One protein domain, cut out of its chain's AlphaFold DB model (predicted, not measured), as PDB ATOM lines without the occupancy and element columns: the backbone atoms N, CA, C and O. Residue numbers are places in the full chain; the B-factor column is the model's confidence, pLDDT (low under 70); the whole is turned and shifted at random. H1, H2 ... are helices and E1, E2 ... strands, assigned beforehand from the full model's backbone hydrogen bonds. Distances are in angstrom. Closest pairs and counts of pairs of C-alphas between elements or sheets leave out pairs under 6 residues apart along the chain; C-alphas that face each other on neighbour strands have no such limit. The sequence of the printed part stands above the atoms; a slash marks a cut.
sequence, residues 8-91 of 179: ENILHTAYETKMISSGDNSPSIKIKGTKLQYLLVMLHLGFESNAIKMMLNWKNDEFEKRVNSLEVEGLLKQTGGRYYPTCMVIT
ATOM      1  N   GLU A   8     137.867  93.822 186.502       71.75
ATOM      2  CA  GLU A   8     137.572  93.012 185.313       71.75
ATOM      3  C   GLU A   8     136.548  93.689 184.395       71.75
ATOM      4  O   GLU A   8     136.717  93.691 183.176       71.75
ATOM      5  N   ASN A   9     135.544  94.371 184.958       84.31
ATOM      6  CA  ASN A   9     134.546  95.090 184.168       84.31
ATOM      7  C   ASN A   9     135.187  96.214 183.345       84.31
ATOM      8  O   ASN A   9     134.787  96.413 182.207       84.31
ATOM      9  N   ILE A  10     136.225  96.886 183.868       89.56
ATOM     10  CA  ILE A  10     136.924  97.974 183.159       89.56
ATOM     11  C   ILE A  10     137.480  97.484 181.816       89.56
ATOM     12  O   ILE A  10     137.420  98.202 180.825       89.56
ATOM     13  N   LEU A  11     138.011  96.261 181.748       90.69
ATOM     14  CA  LEU A  11     138.575  95.727 180.503       90.69
ATOM     15  C   LEU A  11     137.499  95.306 179.492       90.69
ATOM     16  O   LEU A  11     137.775  95.258 178.293       90.69
ATOM     17  N   HIS A  12     136.283  95.031 179.965       89.81
ATOM     18  CA  HIS A  12     135.131  94.658 179.142       89.81
ATOM     19  C   HIS A  12     134.229  95.845 178.780       89.81
ATOM     20  O   HIS A  12     133.389  95.724 177.887       89.81
ATOM     21  N   THR A  13     134.414  96.997 179.425       91.31
ATOM     22  CA  THR A  13     133.705  98.231 179.097       91.31
ATOM     23  C   THR A  13     134.168  98.785 177.750       91.31
ATOM     24  O   THR A  13     135.364  98.936 177.474       91.31
ATOM     25  N   ALA A  14     133.199  99.124 176.901       91.44
ATOM     26  CA  ALA A  14     133.448  99.831 175.657       91.44
ATOM     27  C   ALA A  14     133.646 101.322 175.951       91.44
ATOM     28  O   ALA A  14     132.697 102.016 176.289       91.44
ATOM     29  N   TYR A  15     134.876 101.811 175.807       94.81
ATOM     30  CA  TYR A  15     135.174 103.231 175.965       94.81
ATOM     31  C   TYR A  15     135.298 103.929 174.612       94.81
ATOM     32  O   TYR A  15     136.113 103.554 173.756       94.81
ATOM     33  N   GLU A  16     134.571 105.023 174.455       95.38
ATOM     34  CA  GLU A  16     134.745 105.958 173.359       95.38
ATOM     35  C   GLU A  16     135.867 106.958 173.642       95.38
ATOM     36  O   GLU A  16     136.218 107.275 174.779       95.38
ATOM     37  N   THR A  17     136.444 107.488 172.566       95.19
ATOM     38  CA  THR A  17     137.423 108.573 172.635       95.19
ATOM     39  C   THR A  17     136.912 109.741 171.816       95.19
ATOM     40  O   THR A  17     136.619 109.569 170.627       95.19
ATOM     41  N   LYS A  18     136.837 110.921 172.425       93.44
ATOM     42  CA  LYS A  18     136.470 112.168 171.749       93.44
ATOM     43  C   LYS A  18     137.669 113.104 171.735       93.44
ATOM     44  O   LYS A  18     138.466 113.131 172.673       93.44
ATOM     45  N   MET A  19     137.794 113.874 170.664       92.31
ATOM     46  CA  MET A  19     138.882 114.823 170.484       92.31
ATOM     47  C   MET A  19     138.337 116.095 169.856       92.31
ATOM     48  O   MET A  19     137.551 116.028 168.917       92.31
ATOM     49  N   ILE A  20     138.790 117.239 170.364       90.31
ATOM     50  CA  ILE A  20     138.544 118.541 169.748       90.31
ATOM     51  C   ILE A  20     139.904 119.163 169.455       90.31
ATOM     52  O   ILE A  20     140.737 119.321 170.353       90.31
ATOM     53  N   SER A  21     140.145 119.479 168.189       90.62
ATOM     54  CA  SER A  21     141.425 119.980 167.696       90.62
ATOM     55  C   SER A  21     141.224 120.822 166.437       90.62
ATOM     56  O   SER A  21     140.127 120.876 165.891       90.62
ATOM     57  N   SER A  22     142.282 121.482 165.979       82.75
ATOM     58  CA  SER A  22     142.294 122.235 164.721       82.75
ATOM     59  C   SER A  22     143.509 121.832 163.894       82.75
ATOM     60  O   SER A  22     144.617 121.864 164.427       82.75
ATOM     61  N   GLY A  23     143.338 121.506 162.612       84.06
ATOM     62  CA  GLY A  23     144.437 121.027 161.761       84.06
ATOM     63  C   GLY A  23     145.005 119.681 162.232       84.06
ATOM     64  O   GLY A  23     144.288 118.877 162.820       84.06
ATOM     65  N   ASP A  24     146.303 119.446 162.017       87.81
ATOM     66  CA  ASP A  24     146.987 118.191 162.386       87.81
ATOM     67  C   ASP A  24     147.399 118.129 163.877       87.81
ATOM     68  O   ASP A  24     148.557 117.931 164.256       87.81
ATOM     69  N   ASN A  25     146.430 118.353 164.767       93.06
ATOM     70  CA  ASN A  25     146.631 118.325 166.215       93.06
ATOM     71  C   ASN A  25     145.961 117.095 166.840       93.06
ATOM     72  O   ASN A  25     144.841 117.153 167.330       93.06
ATOM     73  N   SER A  26     146.684 115.983 166.858       93.38
ATOM     74  CA  SER A  26     146.242 114.703 167.415       93.38
ATOM     75  C   SER A  26     147.354 114.038 168.233       93.38
ATOM     76  O   SER A  26     148.531 114.327 167.976       93.38
ATOM     77  N   PRO A  27     147.016 113.149 169.189       95.06
ATOM     78  CA  PRO A  27     148.019 112.390 169.920       95.06
ATOM     79  C   PRO A  27     149.008 111.686 168.986       95.06
ATOM     80  O   PRO A  27     148.596 111.063 168.008       95.06
ATOM     81  N   SER A  28     150.304 111.746 169.295       95.50
ATOM     82  CA  SER A  28     151.333 111.044 168.510       95.50
ATOM     83  C   SER A  28     151.308 109.522 168.716       95.50
ATOM     84  O   SER A  28     151.814 108.761 167.892       95.50
ATOM     85  N   ILE A  29     150.672 109.077 169.801       95.50
ATOM     86  CA  ILE A  29     150.518 107.675 170.182       95.50
ATOM     87  C   ILE A  29     149.064 107.225 170.054       95.50
ATOM     88  O   ILE A  29     148.121 107.954 170.373       95.50
ATOM     89  N   LYS A  30     148.865 105.976 169.626       95.62
ATOM     90  CA  LYS A  30     147.529 105.381 169.539       95.62
ATOM     91  C   LYS A  30     147.029 105.011 170.935       95.62
ATOM     92  O   LYS A  30     147.599 104.141 171.584       95.62
ATOM     93  N   ILE A  31     145.935 105.639 171.359       95.81
ATOM     94  CA  ILE A  31     145.301 105.380 172.661       95.81
ATOM     95  C   ILE A  31     144.042 104.531 172.483       95.81
ATOM     96  O   ILE A  31     143.919 103.487 173.122       95.81
ATOM     97  N   LYS A  32     143.130 104.949 171.592       94.12
ATOM     98  CA  LYS A  32     141.856 104.263 171.324       94.12
ATOM     99  C   LYS A  32     142.077 102.790 170.970       94.12
ATOM    100  O   LYS A  32     142.833 102.483 170.042       94.12
ATOM    101  N   GLY A  33     141.376 101.900 171.675       91.06
ATOM    102  CA  GLY A  33     141.436 100.455 171.441       91.06
ATOM    103  C   GLY A  33     142.773  99.823 171.834       91.06
ATOM    104  O   GLY A  33     143.137  98.776 171.307       91.06
ATOM    105  N   THR A  34     143.539 100.470 172.716       95.00
ATOM    106  CA  THR A  34     144.796  99.937 173.257       95.00
ATOM    107  C   THR A  34     144.744  99.880 174.779       95.00
ATOM    108  O   THR A  34     143.949 100.573 175.415       95.00
ATOM    109  N   LYS A  35     145.674  99.133 175.386       95.81
ATOM    110  CA  LYS A  35     145.831  99.072 176.848       95.81
ATOM    111  C   LYS A  35     146.110 100.430 177.514       95.81
ATOM    112  O   LYS A  35     145.850 100.578 178.703       95.81
ATOM    113  N   LEU A  36     146.573 101.438 176.763       96.88
ATOM    114  CA  LEU A  36     146.762 102.798 177.281       96.88
ATOM    115  C   LEU A  36     145.438 103.476 177.657       96.88
ATOM    116  O   LEU A  36     145.406 104.258 178.602       96.88
ATOM    117  N   GLN A  37     144.350 103.168 176.944       96.88
ATOM    118  CA  GLN A  37     143.019 103.681 177.271       96.88
ATOM    119  C   GLN A  37     142.586 103.193 178.659       96.88
ATOM    120  O   GLN A  37     142.207 104.002 179.499       96.88
ATOM    121  N   TYR A  38     142.735 101.892 178.928       96.19
ATOM    122  CA  TYR A  38     142.411 101.299 180.228       96.19
ATOM    123  C   TYR A  38     143.343 101.784 181.342       96.19
ATOM    124  O   TYR A  38     142.867 102.061 182.436       96.19
ATOM    125  N   LEU A  39     144.642 101.961 181.063       97.12
ATOM    126  CA  LEU A  39     145.584 102.560 182.015       97.12
ATOM    127  C   LEU A  39     145.090 103.934 182.497       97.12
ATOM    128  O   LEU A  39     145.023 104.171 183.700       97.12
ATOM    129  N   LEU A  40     144.701 104.824 181.577       97.62
ATOM    130  CA  LEU A  40     144.190 106.154 181.930       97.62
ATOM    131  C   LEU A  40     142.893 106.073 182.749       97.62
ATOM    132  O   LEU A  40     142.739 106.818 183.714       97.62
ATOM    133  N   VAL A  41     141.985 105.149 182.417       96.62
ATOM    134  CA  VAL A  41     140.744 104.946 183.183       96.62
ATOM    135  C   VAL A  41     141.021 104.411 184.592       96.62
ATOM    136  O   VAL A  41     140.484 104.937 185.563       96.62
ATOM    137  N   MET A  42     141.884 103.404 184.736       95.62
ATOM    138  CA  MET A  42     142.234 102.835 186.042       95.62
ATOM    139  C   MET A  42     142.934 103.866 186.939       95.62
ATOM    140  O   MET A  42     142.635 103.948 188.128       95.62
ATOM    141  N   LEU A  43     143.811 104.699 186.372       96.44
ATOM    142  CA  LEU A  43     144.446 105.793 187.112       96.44
ATOM    143  C   LEU A  43     143.431 106.859 187.551       96.44
ATOM    144  O   LEU A  43     143.492 107.317 188.689       96.44
ATOM    145  N   HIS A  44     142.465 107.214 186.695       95.88
ATOM    146  CA  HIS A  44     141.356 108.113 187.056       95.88
ATOM    147  C   HIS A  44     140.523 107.568 188.223       95.88
ATOM    148  O   HIS A  44     140.163 108.305 189.137       95.88
ATOM    149  N   LEU A  45     140.275 106.259 188.226       93.31
ATOM    150  CA  LEU A  45     139.554 105.559 189.289       93.31
ATOM    151  C   LEU A  45     140.386 105.331 190.565       93.31
ATOM    152  O   LEU A  45     139.855 104.813 191.547       93.31
ATOM    153  N   GLY A  46     141.665 105.720 190.571       93.12
ATOM    154  CA  GLY A  46     142.539 105.645 191.741       93.12
ATOM    155  C   GLY A  46     143.154 104.269 192.003       93.12
ATOM    156  O   GLY A  46     143.555 103.999 193.134       93.12
ATOM    157  N   PHE A  47     143.235 103.392 190.997       93.56
ATOM    158  CA  PHE A  47     143.934 102.113 191.141       93.56
ATOM    159  C   PHE A  47     145.447 102.322 191.294       93.56
ATOM    160  O   PHE A  47     146.065 103.110 190.579       93.56
ATOM    161  N   GLU A  48     146.056 101.564 192.204       92.94
ATOM    162  CA  GLU A  48     147.500 101.587 192.442       92.94
ATOM    163  C   GLU A  48     148.270 100.873 191.315       92.94
ATOM    164  O   GLU A  48     147.806  99.876 190.750       92.94
ATOM    165  N   SER A  49     149.497 101.322 191.025       94.19
ATOM    166  CA  SER A  49     150.307 100.834 189.894       94.19
ATOM    167  C   SER A  49     150.499  99.312 189.877       94.19
ATOM    168  O   SER A  49     150.522  98.700 188.811       94.19
ATOM    169  N   ASN A  50     150.620  98.670 191.045       93.50
ATOM    170  CA  ASN A  50     150.758  97.211 191.133       93.50
ATOM    171  C   ASN A  50     149.496  96.471 190.670       93.50
ATOM    172  O   ASN A  50     149.611  95.490 189.936       93.50
ATOM    173  N   ALA A  51     148.311  96.968 191.032       93.50
ATOM    174  CA  ALA A  51     147.043  96.388 190.600       93.50
ATOM    175  C   ALA A  51     146.866  96.532 189.081       93.50
ATOM    176  O   ALA A  51     146.541  95.564 188.396       93.50
ATOM    177  N   ILE A  52     147.186  97.713 188.542       95.31
ATOM    178  CA  ILE A  52     147.105  97.989 187.103       95.31
ATOM    179  C   ILE A  52     148.032  97.066 186.304       95.31
ATOM    180  O   ILE A  52     147.614  96.488 185.301       95.31
ATOM    181  N   LYS A  53     149.284  96.891 186.751       96.00
ATOM    182  CA  LYS A  53     150.249  95.984 186.107       96.00
ATOM    183  C   LYS A  53     149.724  94.557 186.017       96.00
ATOM    184  O   LYS A  53     149.816  93.950 184.954       96.00
ATOM    185  N   MET A  54     149.144  94.042 187.102       94.25
ATOM    186  CA  MET A  54     148.543  92.708 187.107       94.25
ATOM    187  C   MET A  54     147.378  92.609 186.116       94.25
ATOM    188  O   MET A  54     147.365  91.703 185.289       94.25
ATOM    189  N   MET A  55     146.446  93.565 186.139       92.44
ATOM    190  CA  MET A  55     145.254  93.555 185.275       92.44
ATOM    191  C   MET A  55     145.592  93.677 183.791       92.44
ATOM    192  O   MET A  55     144.978  93.032 182.948       92.44
ATOM    193  N   LEU A  56     146.591  94.494 183.456       94.62
ATOM    194  CA  LEU A  56     147.031  94.692 182.077       94.62
ATOM    195  C   LEU A  56     148.077  93.661 181.630       94.62
ATOM    196  O   LEU A  56     148.497  93.700 180.469       94.62
ATOM    197  N   ASN A  57     148.449  92.717 182.503       95.44
ATOM    198  CA  ASN A  57     149.502  91.726 182.293       95.44
ATOM    199  C   ASN A  57     150.815  92.375 181.814       95.44
ATOM    200  O   ASN A  57     151.366  92.022 180.770       95.44
ATOM    201  N   TRP A  58     151.266  93.390 182.551       97.19
ATOM    202  CA  TRP A  58     152.467  94.166 182.262       97.19
ATOM    203  C   TRP A  58     153.555  93.937 183.302       97.19
ATOM    204  O   TRP A  58     153.321  93.987 184.510       97.19
ATOM    205  N   LYS A  59     154.782  93.758 182.812       97.00
ATOM    206  CA  LYS A  59     155.993  93.821 183.636       97.00
ATOM    207  C   LYS A  59     156.292  95.272 184.023       97.00
ATOM    208  O   LYS A  59     155.794  96.207 183.393       97.00
ATOM    209  N   ASN A  60     157.133  95.463 185.040       96.69
ATOM    210  CA  ASN A  60     157.524  96.798 185.503       96.69
ATOM    211  C   ASN A  60     158.124  97.648 184.373       96.69
ATOM    212  O   ASN A  60     157.726  98.791 184.203       96.69
ATOM    213  N   ASP A  61     159.028  97.086 183.571       97.56
ATOM    214  CA  ASP A  61     159.681  97.813 182.481       97.56
ATOM    215  C   ASP A  61     158.694  98.234 181.383       97.56
ATOM    216  O   ASP A  61     158.813  99.326 180.829       97.56
ATOM    217  N   GLU A  62     157.699  97.397 181.077       97.50
ATOM    218  CA  GLU A  62     156.638  97.764 180.143       97.50
ATOM    219  C   GLU A  62     155.766  98.881 180.717       97.50
ATOM    220  O   GLU A  62     155.531  99.869 180.025       97.50
ATOM    221  N   PHE A  63     155.331  98.764 181.974       97.50
ATOM    222  CA  PHE A  63     154.520  99.787 182.633       97.50
ATOM    223  C   PHE A  63     155.213 101.153 182.636       97.50
ATOM    224  O   PHE A  63     154.617 102.128 182.182       97.50
ATOM    225  N   GLU A  64     156.486 101.212 183.037       97.19
ATOM    226  CA  GLU A  64     157.258 102.460 183.043       97.19
ATOM    227  C   GLU A  64     157.412 103.043 181.629       97.19
ATOM    228  O   GLU A  64     157.242 104.245 181.430       97.19
ATOM    229  N   LYS A  65     157.626 102.206 180.601       97.81
ATOM    230  CA  LYS A  65     157.637 102.667 179.198       97.81
ATOM    231  C   LYS A  65     156.295 103.283 178.786       97.81
ATOM    232  O   LYS A  65     156.282 104.289 178.075       97.81
ATOM    233  N   ARG A  66     155.165 102.691 179.198       97.75
ATOM    234  CA  ARG A  66     153.818 103.205 178.880       97.75
ATOM    235  C   ARG A  66     153.515 104.509 179.611       97.75
ATOM    236  O   ARG A  66     153.015 105.436 178.978       97.75
ATOM    237  N   VAL A  67     153.842 104.583 180.900       97.62
ATOM    238  CA  VAL A  67     153.723 105.797 181.717       97.62
ATOM    239  C   VAL A  67     154.547 106.921 181.104       97.62
ATOM    240  O   VAL A  67     153.975 107.946 180.740       97.62
ATOM    241  N   ASN A  68     155.840 106.692 180.863       97.44
ATOM    242  CA  ASN A  68     156.722 107.689 180.259       97.44
ATOM    243  C   ASN A  68     156.197 108.163 178.892       97.44
ATOM    244  O   ASN A  68     156.199 109.354 178.603       97.44
ATOM    245  N   SER A  69     155.668 107.258 178.059       97.75
ATOM    246  CA  SER A  69     155.070 107.655 176.779       97.75
ATOM    247  C   SER A  69     153.856 108.572 176.947       97.75
ATOM    248  O   SER A  69     153.692 109.495 176.152       97.75
ATOM    249  N   LEU A  70     153.001 108.335 177.947       98.12
ATOM    250  CA  LEU A  70     151.845 109.190 178.228       98.12
ATOM    251  C   LEU A  70     152.250 110.532 178.852       98.12
ATOM    252  O   LEU A  70     151.601 111.543 178.578       98.12
ATOM    253  N   GLU A  71     153.301 110.558 179.671       97.50
ATOM    254  CA  GLU A  71     153.849 111.791 180.247       97.50
ATOM    255  C   GLU A  71     154.502 112.670 179.178       97.50
ATOM    256  O   GLU A  71     154.194 113.859 179.103       97.50
ATOM    257  N   VAL A  72     155.313 112.087 178.287       97.12
ATOM    258  CA  VAL A  72     155.887 112.789 177.124       97.12
ATOM    259  C   VAL A  72     154.786 113.310 176.202       97.12
ATOM    260  O   VAL A  72     154.863 114.442 175.721       97.12
ATOM    261  N   GLU A  73     153.723 112.527 175.998       97.12
ATOM    262  CA  GLU A  73     152.555 112.987 175.244       97.12
ATOM    263  C   GLU A  73     151.814 114.132 175.961       97.12
ATOM    264  O   GLU A  73     151.077 114.904 175.352       97.12
ATOM    265  N   GLY A  74     152.023 114.279 177.269       97.12
ATOM    266  CA  GLY A  74     151.353 115.248 178.120       97.12
ATOM    267  C   GLY A  74     149.936 114.831 178.498       97.12
ATOM    268  O   GLY A  74     149.138 115.696 178.851       97.12
ATOM    269  N   LEU A  75     149.589 113.544 178.401       97.38
ATOM    270  CA  LEU A  75     148.291 112.961 178.783       97.38
ATOM    271  C   LEU A  75     148.276 112.386 180.201       97.38
ATOM    272  O   LEU A  75     147.208 112.065 180.725       97.38
ATOM    273  N   LEU A  76     149.443 112.309 180.827       97.56
ATOM    274  CA  LEU A  76     149.621 111.893 182.206       97.56
ATOM    275  C   LEU A  76     150.543 112.880 182.920       97.56
ATOM    276  O   LEU A  76     151.395 113.506 182.296       97.56
ATOM    277  N   LYS A  77     150.334 113.049 184.223       96.56
ATOM    278  CA  LYS A  77     151.250 113.776 185.102       96.56
ATOM    279  C   LYS A  77     151.408 113.026 186.412       96.56
ATOM    280  O   LYS A  77     150.435 112.454 186.906       96.56
ATOM    281  N   GLN A  78     152.581 113.113 187.020       94.88
ATOM    282  CA  GLN A  78     152.778 112.689 188.398       94.88
ATOM    283  C   GLN A  78     152.583 113.865 189.366       94.88
ATOM    284  O   GLN A  78     153.022 114.991 189.124       94.88
ATOM    285  N   THR A  79     151.889 113.644 190.479       92.44
ATOM    286  CA  THR A  79     151.751 114.625 191.564       92.44
ATOM    287  C   THR A  79     151.668 113.883 192.893       92.44
ATOM    288  O   THR A  79     150.843 112.988 193.047       92.44
ATOM    289  N   GLY A  80     152.540 114.217 193.849       87.81
ATOM    290  CA  GLY A  80     152.557 113.559 195.165       87.81
ATOM    291  C   GLY A  80     152.776 112.040 195.096       87.81
ATOM    292  O   GLY A  80     152.147 111.300 195.841       87.81
ATOM    293  N   GLY A  81     153.600 111.569 194.153       87.19
ATOM    294  CA  GLY A  81     153.881 110.140 193.951       87.19
ATOM    295  C   GLY A  81     152.792 109.354 193.211       87.19
ATOM    296  O   GLY A  81     152.988 108.174 192.937       87.19
ATOM    297  N   ARG A  82     151.673 109.988 192.837       91.56
ATOM    298  CA  ARG A  82     150.563 109.358 192.104       91.56
ATOM    299  C   ARG A  82     150.451 109.881 190.679       91.56
ATOM    300  O   ARG A  82     150.727 111.052 190.423       91.56
ATOM    301  N   TYR A  83     150.020 109.015 189.768       96.25
ATOM    302  CA  TYR A  83     149.778 109.366 188.374       96.25
ATOM    303  C   TYR A  83     148.330 109.797 188.158       96.25
ATOM    304  O   TYR A  83     147.401 109.131 188.608       96.25
ATOM    305  N   TYR A  84     148.148 110.889 187.423       96.25
ATOM    306  CA  TYR A  84     146.844 111.455 187.104       96.25
ATOM    307  C   TYR A  84     146.720 111.685 185.600       96.25
ATOM    308  O   TYR A  84     147.569 112.378 185.021       96.25
ATOM    309  N   PRO A  85     145.655 111.177 184.957       97.50
ATOM    310  CA  PRO A  85     145.295 111.593 183.613       97.50
ATOM    311  C   PRO A  85     145.112 113.107 183.570       97.50
ATOM    312  O   PRO A  85     144.487 113.712 184.440       97.50
ATOM    313  N   THR A  86     145.674 113.739 182.550       96.94
ATOM    314  CA  THR A  86     145.468 115.171 182.297       96.94
ATOM    315  C   THR A  86     144.425 115.403 181.207       96.94
ATOM    316  O   THR A  86     144.058 116.548 180.940       96.94
ATOM    317  N   CYS A  87     143.975 114.339 180.538       96.00
ATOM    318  CA  CYS A  87     142.773 114.316 179.713       96.00
ATOM    319  C   CYS A  87     141.536 114.017 180.562       96.00
ATOM    320  O   CYS A  87     141.641 113.494 181.668       96.00
ATOM    321  N   MET A  88     140.357 114.331 180.030       95.12
ATOM    322  CA  MET A  88     139.109 114.025 180.719       95.12
ATOM    323  C   MET A  88     138.828 112.521 180.636       95.12
ATOM    324  O   MET A  88     138.934 111.932 179.562       95.12
ATOM    325  N   VAL A  89     138.459 111.911 181.755       96.75
ATOM    326  CA  VAL A  89     137.923 110.549 181.808       96.75
ATOM    327  C   VAL A  89     136.540 110.651 182.435       96.75
ATOM    328  O   VAL A  89     136.394 111.268 183.486       96.75
ATOM    329  N   ILE A  90     135.525 110.123 181.753       95.12
ATOM    330  CA  ILE A  90     134.132 110.162 182.201       95.12
ATOM    331  C   ILE A  90     133.612 108.732 182.242       95.12
ATOM    332  O   ILE A  90     133.372 108.123 181.205       95.12
ATOM    333  N   THR A  91     133.437 108.204 183.445       92.62
ATOM    334  CA  THR A  91     132.774 106.912 183.680       92.62
ATOM    335  C   THR A  91     131.258 107.048 183.561       92.62
ATOM    336  O   THR A  91     130.726 108.152 183.683       92.62
TER     337      THR A  91
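What this domain is: This is residues 8 to 91 of the 179 residues of an uncharacterized protein of Bacillus wiedmannii (UniProt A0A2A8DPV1). Picture a compact body with one helix, H2, at its core: H1, H3 and H4 stand round it, and the small hairpin of E2 and E3, running on into E4, packs on it from another side. From H1 the chain goes out along E1 to a turn at residues 20 to 26 that sticks out of the body, then comes back through residues 27 to 34 to H2. The printed part has 84 residues, with four named helices and four named strands in the order H1 E1 H2 H3 H4 E2 E3 E4, and its class is mixed, helices and strands. The one sheet has the order E2 - E3, antiparallel. The whole is compact, with a radius of gyration of the C-alphas of 12.7 A and spans of 38 by 27 by 21 A.

How they stand to each other: Start at H1, residues 8 to 12, which touches H2, residues 35 to 44; look at their closest C-alphas, Leu 11 and Tyr 38, 6.8 A apart. Between them, E1, residues 16 to 21, pairs with no named strand and is apart from both. H3, residues 49 to 55, is close to H2 but not clearly touching, the closest C-alphas being Met 42 and Ile 52 at 7.0 A, with a steep tilt of 47 degrees, opposite ways. H4, residues 60 to 73, is also close to H2 but not clearly touching, with Leu 36 and Arg 66 the closest C-alphas at 7.2 A; the two are about perpendicular at 80 degrees. Go on to the hairpin of E2, residues 76 to 79, and E3, residues 82 to 85, where N 77 and O 84 are 3.0 A apart and N 84 and O 77 are 2.8 A apart, within hydrogen-bond range. The closest C-alphas of H2 and E3 are Leu 40 and Pro 85, 5.8 A; those of H4 and E2 are Leu 70 and Leu 76, 5.3 A. E3 runs on into E4, residues 88 to 90, at 85 degrees, and Val 41 of H2 and Val 89 of E4 are their closest C-alphas at 6.4 A. In H2, H3 and H4 every O i to N i+4 pair is within hydrogen-bond range; in H1 it is 0 of 1, beside 2 of 2 O i to N i+3 pairs.

Where its parts are: Find C-alpha 8 at (137.572, 93.012, 185.313), where H1 begins, 6.8 A long. E1 runs 16.5 A from C-alpha 16 to C-alpha 21 at (141.425, 119.980, 167.696). H2 is 14.4 A, H3 10.0 A and H4, the longest helix, 19.8 A. E2 is 10.0 A, E3 10.2 A and E4 6.5 A, ending at C-alpha 90, (134.132, 110.162, 182.201).

The domain as a whole: The two C-alphas farthest apart are those of Gly 23 and Asn 50, 38.3 A. The printed part has no cut; E1 to H2 is a long link of 13 residues, and the other links are tight. The mean pLDDT of the printed part is 94.2, and no printed residue is under 70.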